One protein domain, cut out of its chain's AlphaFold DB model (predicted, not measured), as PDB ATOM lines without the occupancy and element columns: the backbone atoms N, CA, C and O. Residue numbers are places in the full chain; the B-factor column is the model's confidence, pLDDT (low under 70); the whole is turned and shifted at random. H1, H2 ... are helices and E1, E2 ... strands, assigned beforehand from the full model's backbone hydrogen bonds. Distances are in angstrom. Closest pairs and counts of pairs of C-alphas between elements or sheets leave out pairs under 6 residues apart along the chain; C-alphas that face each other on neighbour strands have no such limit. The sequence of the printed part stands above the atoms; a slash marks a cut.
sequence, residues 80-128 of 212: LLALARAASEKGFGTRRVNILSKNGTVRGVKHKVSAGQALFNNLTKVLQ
ATOM      1  N   LEU A  80     -25.611 -15.635  -8.188       86.56
ATOM      2  CA  LEU A  80     -24.669 -14.803  -8.938       86.56
ATOM      3  C   LEU A  80     -24.499 -13.423  -8.291       86.56
ATOM      4  O   LEU A  80     -23.384 -12.911  -8.212       86.56
ATOM      5  N   LEU A  81     -25.593 -12.821  -7.819       85.88
ATOM      6  CA  LEU A  81     -25.565 -11.527  -7.133       85.88
ATOM      7  C   LEU A  81     -24.911 -11.650  -5.749       85.88
ATOM      8  O   LEU A  81     -24.154 -10.763  -5.357       85.88
ATOM      9  N   ALA A  82     -25.164 -12.748  -5.034       83.44
ATOM     10  CA  ALA A  82     -24.538 -13.029  -3.744       83.44
ATOM     11  C   ALA A  82     -23.015 -13.205  -3.870       83.44
ATOM     12  O   ALA A  82     -22.257 -12.556  -3.150       83.44
ATOM     13  N   LEU A  83     -22.562 -14.006  -4.838       82.81
ATOM     14  CA  LEU A  83     -21.136 -14.194  -5.115       82.81
ATOM     15  C   LEU A  83     -20.471 -12.900  -5.589       82.81
ATOM     16  O   LEU A  83     -19.397 -12.551  -5.108       82.81
ATOM     17  N   ALA A  84     -21.115 -12.140  -6.477       85.19
ATOM     18  CA  ALA A  84     -20.579 -10.859  -6.934       85.19
ATOM     19  C   ALA A  84     -20.452  -9.830  -5.797       85.19
ATOM     20  O   ALA A  84     -19.507  -9.045  -5.802       85.19
ATOM     21  N   ARG A  85     -21.364  -9.848  -4.811       83.75
ATOM     22  CA  ARG A  85     -21.283  -9.014  -3.601       83.75
ATOM     23  C   ARG A  85     -20.091  -9.388  -2.719       83.75
ATOM     24  O   ARG A  85     -19.469  -8.501  -2.152       83.75
ATOM     25  N   ALA A  86     -19.774 -10.676  -2.599       79.62
ATOM     26  CA  ALA A  86     -18.583 -11.121  -1.875       79.62
ATOM     27  C   ALA A  86     -17.288 -10.783  -2.638       79.62
ATOM     28  O   ALA A  86     -16.272 -10.450  -2.037       79.62
ATOM     29  N   ALA A  87     -17.332 -10.836  -3.971       78.62
ATOM     30  CA  ALA A  87     -16.182 -10.623  -4.845       78.62
ATOM     31  C   ALA A  87     -15.819  -9.147  -5.078       78.62
ATOM     32  O   ALA A  87     -14.699  -8.839  -5.496       78.62
ATOM     33  N   SER A  88     -16.779  -8.235  -4.906       74.31
ATOM     34  CA  SER A  88     -16.672  -6.851  -5.358       74.31
ATOM     35  C   SER A  88     -17.255  -5.868  -4.349       74.31
ATOM     36  O   SER A  88     -18.354  -6.058  -3.843       74.31
ATOM     37  N   GLU A  89     -16.563  -4.745  -4.149       67.88
ATOM     38  CA  GLU A  89     -17.044  -3.619  -3.334       67.88
ATOM     39  C   GLU A  89     -18.259  -2.899  -3.950       67.88
ATOM     40  O   GLU A  89     -18.907  -2.080  -3.294       67.88
ATOM     41  N   LYS A  90     -18.617  -3.202  -5.209       64.56
ATOM     42  CA  LYS A  90     -19.884  -2.742  -5.792       64.56
ATOM     43  C   LYS A  90     -21.043  -3.397  -5.039       64.56
ATOM     44  O   LYS A  90     -21.224  -4.608  -5.091       64.56
ATOM     45  N   GLY A  91     -21.858  -2.577  -4.375       66.31
ATOM     46  CA  GLY A  91     -22.997  -3.001  -3.559       66.31
ATOM     47  C   GLY A  91     -24.140  -3.643  -4.352       66.31
ATOM     48  O   GLY A  91     -25.198  -3.042  -4.531       66.31
ATOM     49  N   PHE A  92     -23.953  -4.879  -4.813       77.31
ATOM     50  CA  PHE A  92     -25.035  -5.699  -5.349       77.31
ATOM     51  C   PHE A  92     -25.957  -6.138  -4.203       77.31
ATOM     52  O   PHE A  92     -25.507  -6.626  -3.161       77.31
ATOM     53  N   GLY A  93     -27.267  -5.943  -4.367       77.38
ATOM     54  CA  GLY A  93     -28.255  -6.563  -3.483       77.38
ATOM     55  C   GLY A  93     -28.242  -8.079  -3.672       77.38
ATOM     56  O   GLY A  93     -28.020  -8.541  -4.782       77.38
ATOM     57  N   THR A  94     -28.476  -8.854  -2.616       77.69
ATOM     58  CA  THR A  94     -28.547 -10.329  -2.698       77.69
ATOM     59  C   THR A  94     -29.885 -10.831  -3.240       77.69
ATOM     60  O   THR A  94     -29.989 -11.969  -3.688       77.69
ATOM     61  N   ARG A  95     -30.915  -9.981  -3.220       85.19
ATOM     62  CA  ARG A  95     -32.254 -10.303  -3.719       85.19
ATOM     63  C   ARG A  95     -32.335 -10.120  -5.228       85.19
ATOM     64  O   ARG A  95     -31.906  -9.089  -5.756       85.19
ATOM     65  N   ARG A  96     -32.951 -11.088  -5.905       85.31
ATOM     66  CA  ARG A  96     -33.303 -10.984  -7.320       85.31
ATOM     67  C   ARG A  96     -34.335  -9.872  -7.529       85.31
ATOM     68  O   ARG A  96     -35.342  -9.804  -6.833       85.31
ATOM     69  N   VAL A  97     -34.096  -9.004  -8.510       90.00
ATOM     70  CA  VAL A  97     -35.051  -7.955  -8.908       90.00
ATOM     71  C   VAL A  97     -35.339  -8.100 -10.394       90.00
ATOM     72  O   VAL A  97     -34.450  -7.896 -11.219       90.00
ATOM     73  N   ASN A  98     -36.572  -8.457 -10.746       92.50
ATOM     74  CA  ASN A  98     -36.983  -8.627 -12.138       92.50
ATOM     75  C   ASN A  98     -37.187  -7.265 -12.825       92.50
ATOM     76  O   ASN A  98     -37.702  -6.318 -12.236       92.50
ATOM     77  N   ILE A  99     -36.781  -7.170 -14.089       92.44
ATOM     78  CA  ILE A  99     -37.080  -6.043 -14.975       92.44
ATOM     79  C   ILE A  99     -38.367  -6.397 -15.704       92.44
ATOM     80  O   ILE A  99     -38.393  -7.370 -16.457       92.44
ATOM     81  N   LEU A 100     -39.422  -5.623 -15.477       93.00
ATOM     82  CA  LEU A 100     -40.744  -5.867 -16.045       93.00
ATOM     83  C   LEU A 100     -41.015  -4.909 -17.209       93.00
ATOM     84  O   LEU A 100     -40.561  -3.767 -17.222       93.00
ATOM     85  N   SER A 101     -41.756  -5.389 -18.198       90.50
ATOM     86  CA  SER A 101     -42.365  -4.571 -19.245       90.50
ATOM     87  C   SER A 101     -43.614  -3.858 -18.706       90.50
ATOM     88  O   SER A 101     -44.149  -4.226 -17.662       90.50
ATOM     89  N   LYS A 102     -44.132  -2.873 -19.450       91.56
ATOM     90  CA  LYS A 102     -45.370  -2.140 -19.111       91.56
ATOM     91  C   LYS A 102     -46.606  -3.036 -18.938       91.56
ATOM     92  O   LYS A 102     -47.557  -2.647 -18.279       91.56
ATOM     93  N   ASN A 103     -46.582  -4.226 -19.534       92.19
ATOM     94  CA  ASN A 103     -47.619  -5.254 -19.429       92.19
ATOM     95  C   ASN A 103     -47.316  -6.312 -18.346       92.19
ATOM     96  O   ASN A 103     -47.926  -7.374 -18.353       92.19
ATOM     97  N   GLY A 104     -46.330  -6.078 -17.474       88.12
ATOM     98  CA  GLY A 104     -45.951  -6.996 -16.395       88.12
ATOM     99  C   GLY A 104     -45.068  -8.175 -16.818       88.12
ATOM    100  O   GLY A 104     -44.600  -8.919 -15.963       88.12
ATOM    101  N   THR A 105     -44.768  -8.352 -18.109       93.31
ATOM    102  CA  THR A 105     -43.900  -9.452 -18.564       93.31
ATOM    103  C   THR A 105     -42.447  -9.235 -18.128       93.31
ATOM    104  O   THR A 105     -41.878  -8.173 -18.387       93.31
ATOM    105  N   VAL A 106     -41.807 -10.248 -17.536       94.69
ATOM    106  CA  VAL A 106     -40.380 -10.204 -17.171       94.69
ATOM    107  C   VAL A 106     -39.509 -10.155 -18.434       94.69
ATOM    108  O   VAL A 106     -39.569 -11.039 -19.284       94.69
ATOM    109  N   ARG A 107     -38.681  -9.116 -18.561       91.56
ATOM    110  CA  ARG A 107     -37.728  -8.897 -19.667       91.56
ATOM    111  C   ARG A 107     -36.286  -9.211 -19.279       91.56
ATOM    112  O   ARG A 107     -35.438  -9.354 -20.150       91.56
ATOM    113  N   GLY A 108     -35.999  -9.295 -17.983       91.38
ATOM    114  CA  GLY A 108     -34.667  -9.587 -17.477       91.38
ATOM    115  C   GLY A 108     -34.597  -9.490 -15.963       91.38
ATOM    116  O   GLY A 108     -35.616  -9.394 -15.283       91.38
ATOM    117  N   VAL A 109     -33.378  -9.487 -15.436       90.56
ATOM    118  CA  VAL A 109     -33.113  -9.346 -14.003       90.56
ATOM    119  C   VAL A 109     -32.053  -8.272 -13.814       90.56
ATOM    120  O   VAL A 109     -31.008  -8.273 -14.472       90.56
ATOM    121  N   LYS A 110     -32.341  -7.333 -12.920       91.06
ATOM    122  CA  LYS A 110     -31.494  -6.189 -12.612       91.06
ATOM    123  C   LYS A 110     -30.122  -6.669 -12.135       91.06
ATOM    124  O   LYS A 110     -30.014  -7.596 -11.342       91.06
ATOM    125  N   HIS A 111     -29.075  -6.012 -12.623       91.38
ATOM    126  CA  HIS A 111     -27.678  -6.235 -12.240       91.38
ATOM    127  C   HIS A 111     -27.070  -7.619 -12.536       91.38
ATOM    128  O   HIS A 111     -25.903  -7.802 -12.215       91.38
ATOM    129  N   LYS A 112     -27.750  -8.568 -13.200       90.62
ATOM    130  CA  LYS A 112     -27.126  -9.876 -13.511       90.62
ATOM    131  C   LYS A 112     -25.884  -9.763 -14.397       90.62
ATOM    132  O   LYS A 112     -24.889 -10.428 -14.137       90.62
ATOM    133  N   VAL A 113     -25.912  -8.896 -15.411       92.25
ATOM    134  CA  VAL A 113     -24.770  -8.709 -16.327       92.25
ATOM    135  C   VAL A 113     -23.590  -8.054 -15.614       92.25
ATOM    136  O   VAL A 113     -22.464  -8.532 -15.711       92.25
ATOM    137  N   SER A 114     -23.839  -6.978 -14.864       90.25
ATOM    138  CA  SER A 114     -22.788  -6.285 -14.120       90.25
ATOM    139  C   SER A 114     -22.245  -7.122 -12.961       90.25
ATOM    140  O   SER A 114     -21.044  -7.068 -12.717       90.25
ATOM    141  N   ALA A 115     -23.083  -7.927 -12.299       90.50
ATOM    142  CA  ALA A 115     -22.656  -8.917 -11.311       90.50
ATOM    143  C   ALA A 115     -21.770  -9.992 -11.953       90.50
ATOM    144  O   ALA A 115     -20.694 -10.276 -11.437       90.50
ATOM    145  N   GLY A 116     -22.162 -10.524 -13.116       90.12
ATOM    146  CA  GLY A 116     -21.357 -11.486 -13.871       90.12
ATOM    147  C   GLY A 116     -19.995 -10.928 -14.288       90.12
ATOM    148  O   GLY A 116     -18.978 -11.575 -14.070       90.12
ATOM    149  N   GLN A 117     -19.948  -9.700 -14.813       90.50
ATOM    150  CA  GLN A 117     -18.682  -9.040 -15.151       90.50
ATOM    151  C   GLN A 117     -17.829  -8.742 -13.911       90.50
ATOM    152  O   GLN A 117     -16.619  -8.939 -13.939       90.50
ATOM    153  N   ALA A 118     -18.440  -8.281 -12.815       88.88
ATOM    154  CA  ALA A 118     -17.726  -8.022 -11.568       88.88
ATOM    155  C   ALA A 118     -17.133  -9.311 -10.988       88.88
ATOM    156  O   ALA A 118     -15.977  -9.303 -10.570       88.88
ATOM    157  N   LEU A 119     -17.889 -10.410 -11.022       87.88
ATOM    158  CA  LEU A 119     -17.413 -11.726 -10.624       87.88
ATOM    159  C   LEU A 119     -16.270 -12.193 -11.531       87.88
ATOM    160  O   LEU A 119     -15.231 -12.574 -11.013       87.88
ATOM    161  N   PHE A 120     -16.425 -12.086 -12.857       87.81
ATOM    162  CA  PHE A 120     -15.404 -12.480 -13.835       87.81
ATOM    163  C   PHE A 120     -14.078 -11.728 -13.629       87.81
ATOM    164  O   PHE A 120     -13.010 -12.329 -13.551       87.81
ATOM    165  N   ASN A 121     -14.148 -10.409 -13.451       87.44
ATOM    166  CA  ASN A 121     -12.967  -9.568 -13.245       87.44
ATOM    167  C   ASN A 121     -12.307  -9.785 -11.874       87.44
ATOM    168  O   ASN A 121     -11.128  -9.491 -11.710       87.44
ATOM    169  N   ASN A 122     -13.058 -10.287 -10.890       84.19
ATOM    170  CA  ASN A 122     -12.558 -10.619  -9.556       84.19
ATOM    171  C   ASN A 122     -12.480 -12.140  -9.344       84.19
ATOM    172  O   ASN A 122     -12.448 -12.587  -8.198       84.19
ATOM    173  N   LEU A 123     -12.417 -12.942 -10.419       79.31
ATOM    174  CA  LEU A 123     -12.303 -14.398 -10.304       79.31
ATOM    175  C   LEU A 123     -11.088 -14.778  -9.489       79.31
ATOM    176  O   LEU A 123     -11.195 -15.668  -8.667       79.31
ATOM    177  N   THR A 124      -9.978 -14.060  -9.637       68.44
ATOM    178  CA  THR A 124      -8.787 -14.306  -8.831       68.44
ATOM    179  C   THR A 124      -9.105 -14.213  -7.346       68.44
ATOM    180  O   THR A 124      -8.650 -15.089  -6.645       68.44
ATOM    181  N   LYS A 125      -9.963 -13.282  -6.887       68.12
ATOM    182  CA  LYS A 125     -10.404 -13.147  -5.481       68.12
ATOM    183  C   LYS A 125     -11.404 -14.222  -5.030       68.12
ATOM    184  O   LYS A 125     -11.386 -14.609  -3.869       68.12
ATOM    185  N   VAL A 126     -12.284 -14.692  -5.918       64.25
ATOM    186  CA  VAL A 126     -13.304 -15.714  -5.586       64.25
ATOM    187  C   VAL A 126     -12.746 -17.128  -5.676       64.25
ATOM    188  O   VAL A 126     -12.984 -17.957  -4.809       64.25
ATOM    189  N   LEU A 127     -11.960 -17.378  -6.716       61.88
ATOM    190  CA  LEU A 127     -11.133 -18.561  -6.911       61.88
ATOM    191  C   LEU A 127      -9.785 -18.410  -6.208       61.88
ATOM    192  O   LEU A 127      -8.862 -19.154  -6.532       61.88
ATOM    193  N   GLN A 128      -9.634 -17.451  -5.283       54.81
ATOM    194  CA  GLN A 128      -8.390 -17.244  -4.551       54.81
ATOM    195  C   GLN A 128      -8.208 -18.391  -3.535       54.81
ATOM    196  O   GLN A 128      -8.212 -18.206  -2.324       54.81
TER     197      GLN A 128
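Overview. This is residues 80 to 128 of the 212 residues of the protein "glutaredoxin domain-containing cysteine-rich protein 1" of Phyllostomus discolor (pale spear-nosed bat) (UniProt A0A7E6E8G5). The model is a slender rod with a two-strand hairpin, E1 and E2, at one end and a small cluster of helices at the other, where H1 and H2 pack on each other and the short H3 sits at the far end beside H1. The chain crosses from the helices to the hairpin through residues 88 to 97, turns at residues 101 to 105, and comes back through E2 into H2. The printed part has 49 residues, with three named helices and two named strands in the order H1, E1, E2, H2, H3; the sheet has the order E1 - E2, antiparallel, and the class is mixed, helices and strands. The whole is loose, with a radius of gyration of the C-alphas of 12.4 A and spans of 43 by 15 by 13 A.

Arrangement. The sheet consists of E1, residues 98 to 100, and E2, residues 106 to 109, which form a hairpin and are antiparallel, with 147 degrees between their directions. The C-alphas of Asn 98 and Val 109 face each other at 4.4 A. N 99 and O 108 are within hydrogen-bond range at 2.8 A, as are N 107 and O 99 at 2.7 A. A tight link of 2 residues joins E2 to H2, residues 112 to 121. H1, residues 80 to 87, touches H2, and their closest C-alphas, those of Ala 84 and Leu 119, are 4.9 A apart. H1 and H2 run the same way at a steep tilt of 36 degrees, only just past shallow. H3, residues 123 to 126, touches H1, with the C-alphas of Ala 87 and Val 126 closest at 5.9 A. H2 and H3 are close but not clearly touching, with the C-alphas of Leu 119 and Val 126 closest at 7.6 A. Among the pairs that are apart are H1 and E2, and E1 and H2. In H1 and H2 every O i to N i+4 pair is within hydrogen-bond range; H3 is too short for such a pair, and its one O i to N i+3 pair is within range.

Along the chain. H2 is 14.2 A long from first to last C-alpha, beginning at C-alpha 112 (-27.126, -9.876, -13.511). H1 is 10.3 A long, from C-alpha 80 at (-24.669, -14.803, -8.938). E2 is 8.0 A long, E1 6.1 A and H3 5.0 A, with H3 ending at C-alpha 126 (-13.304, -15.714, -5.586).

Size, cuts and confidence. The two C-alphas farthest apart, those of Asn 103 and Gln 128, are 43.6 A apart. The printed part has no cut and no long link. The mean pLDDT of the printed part is 83.5, and residues 89 to 91 and 124 to 128 are under 70.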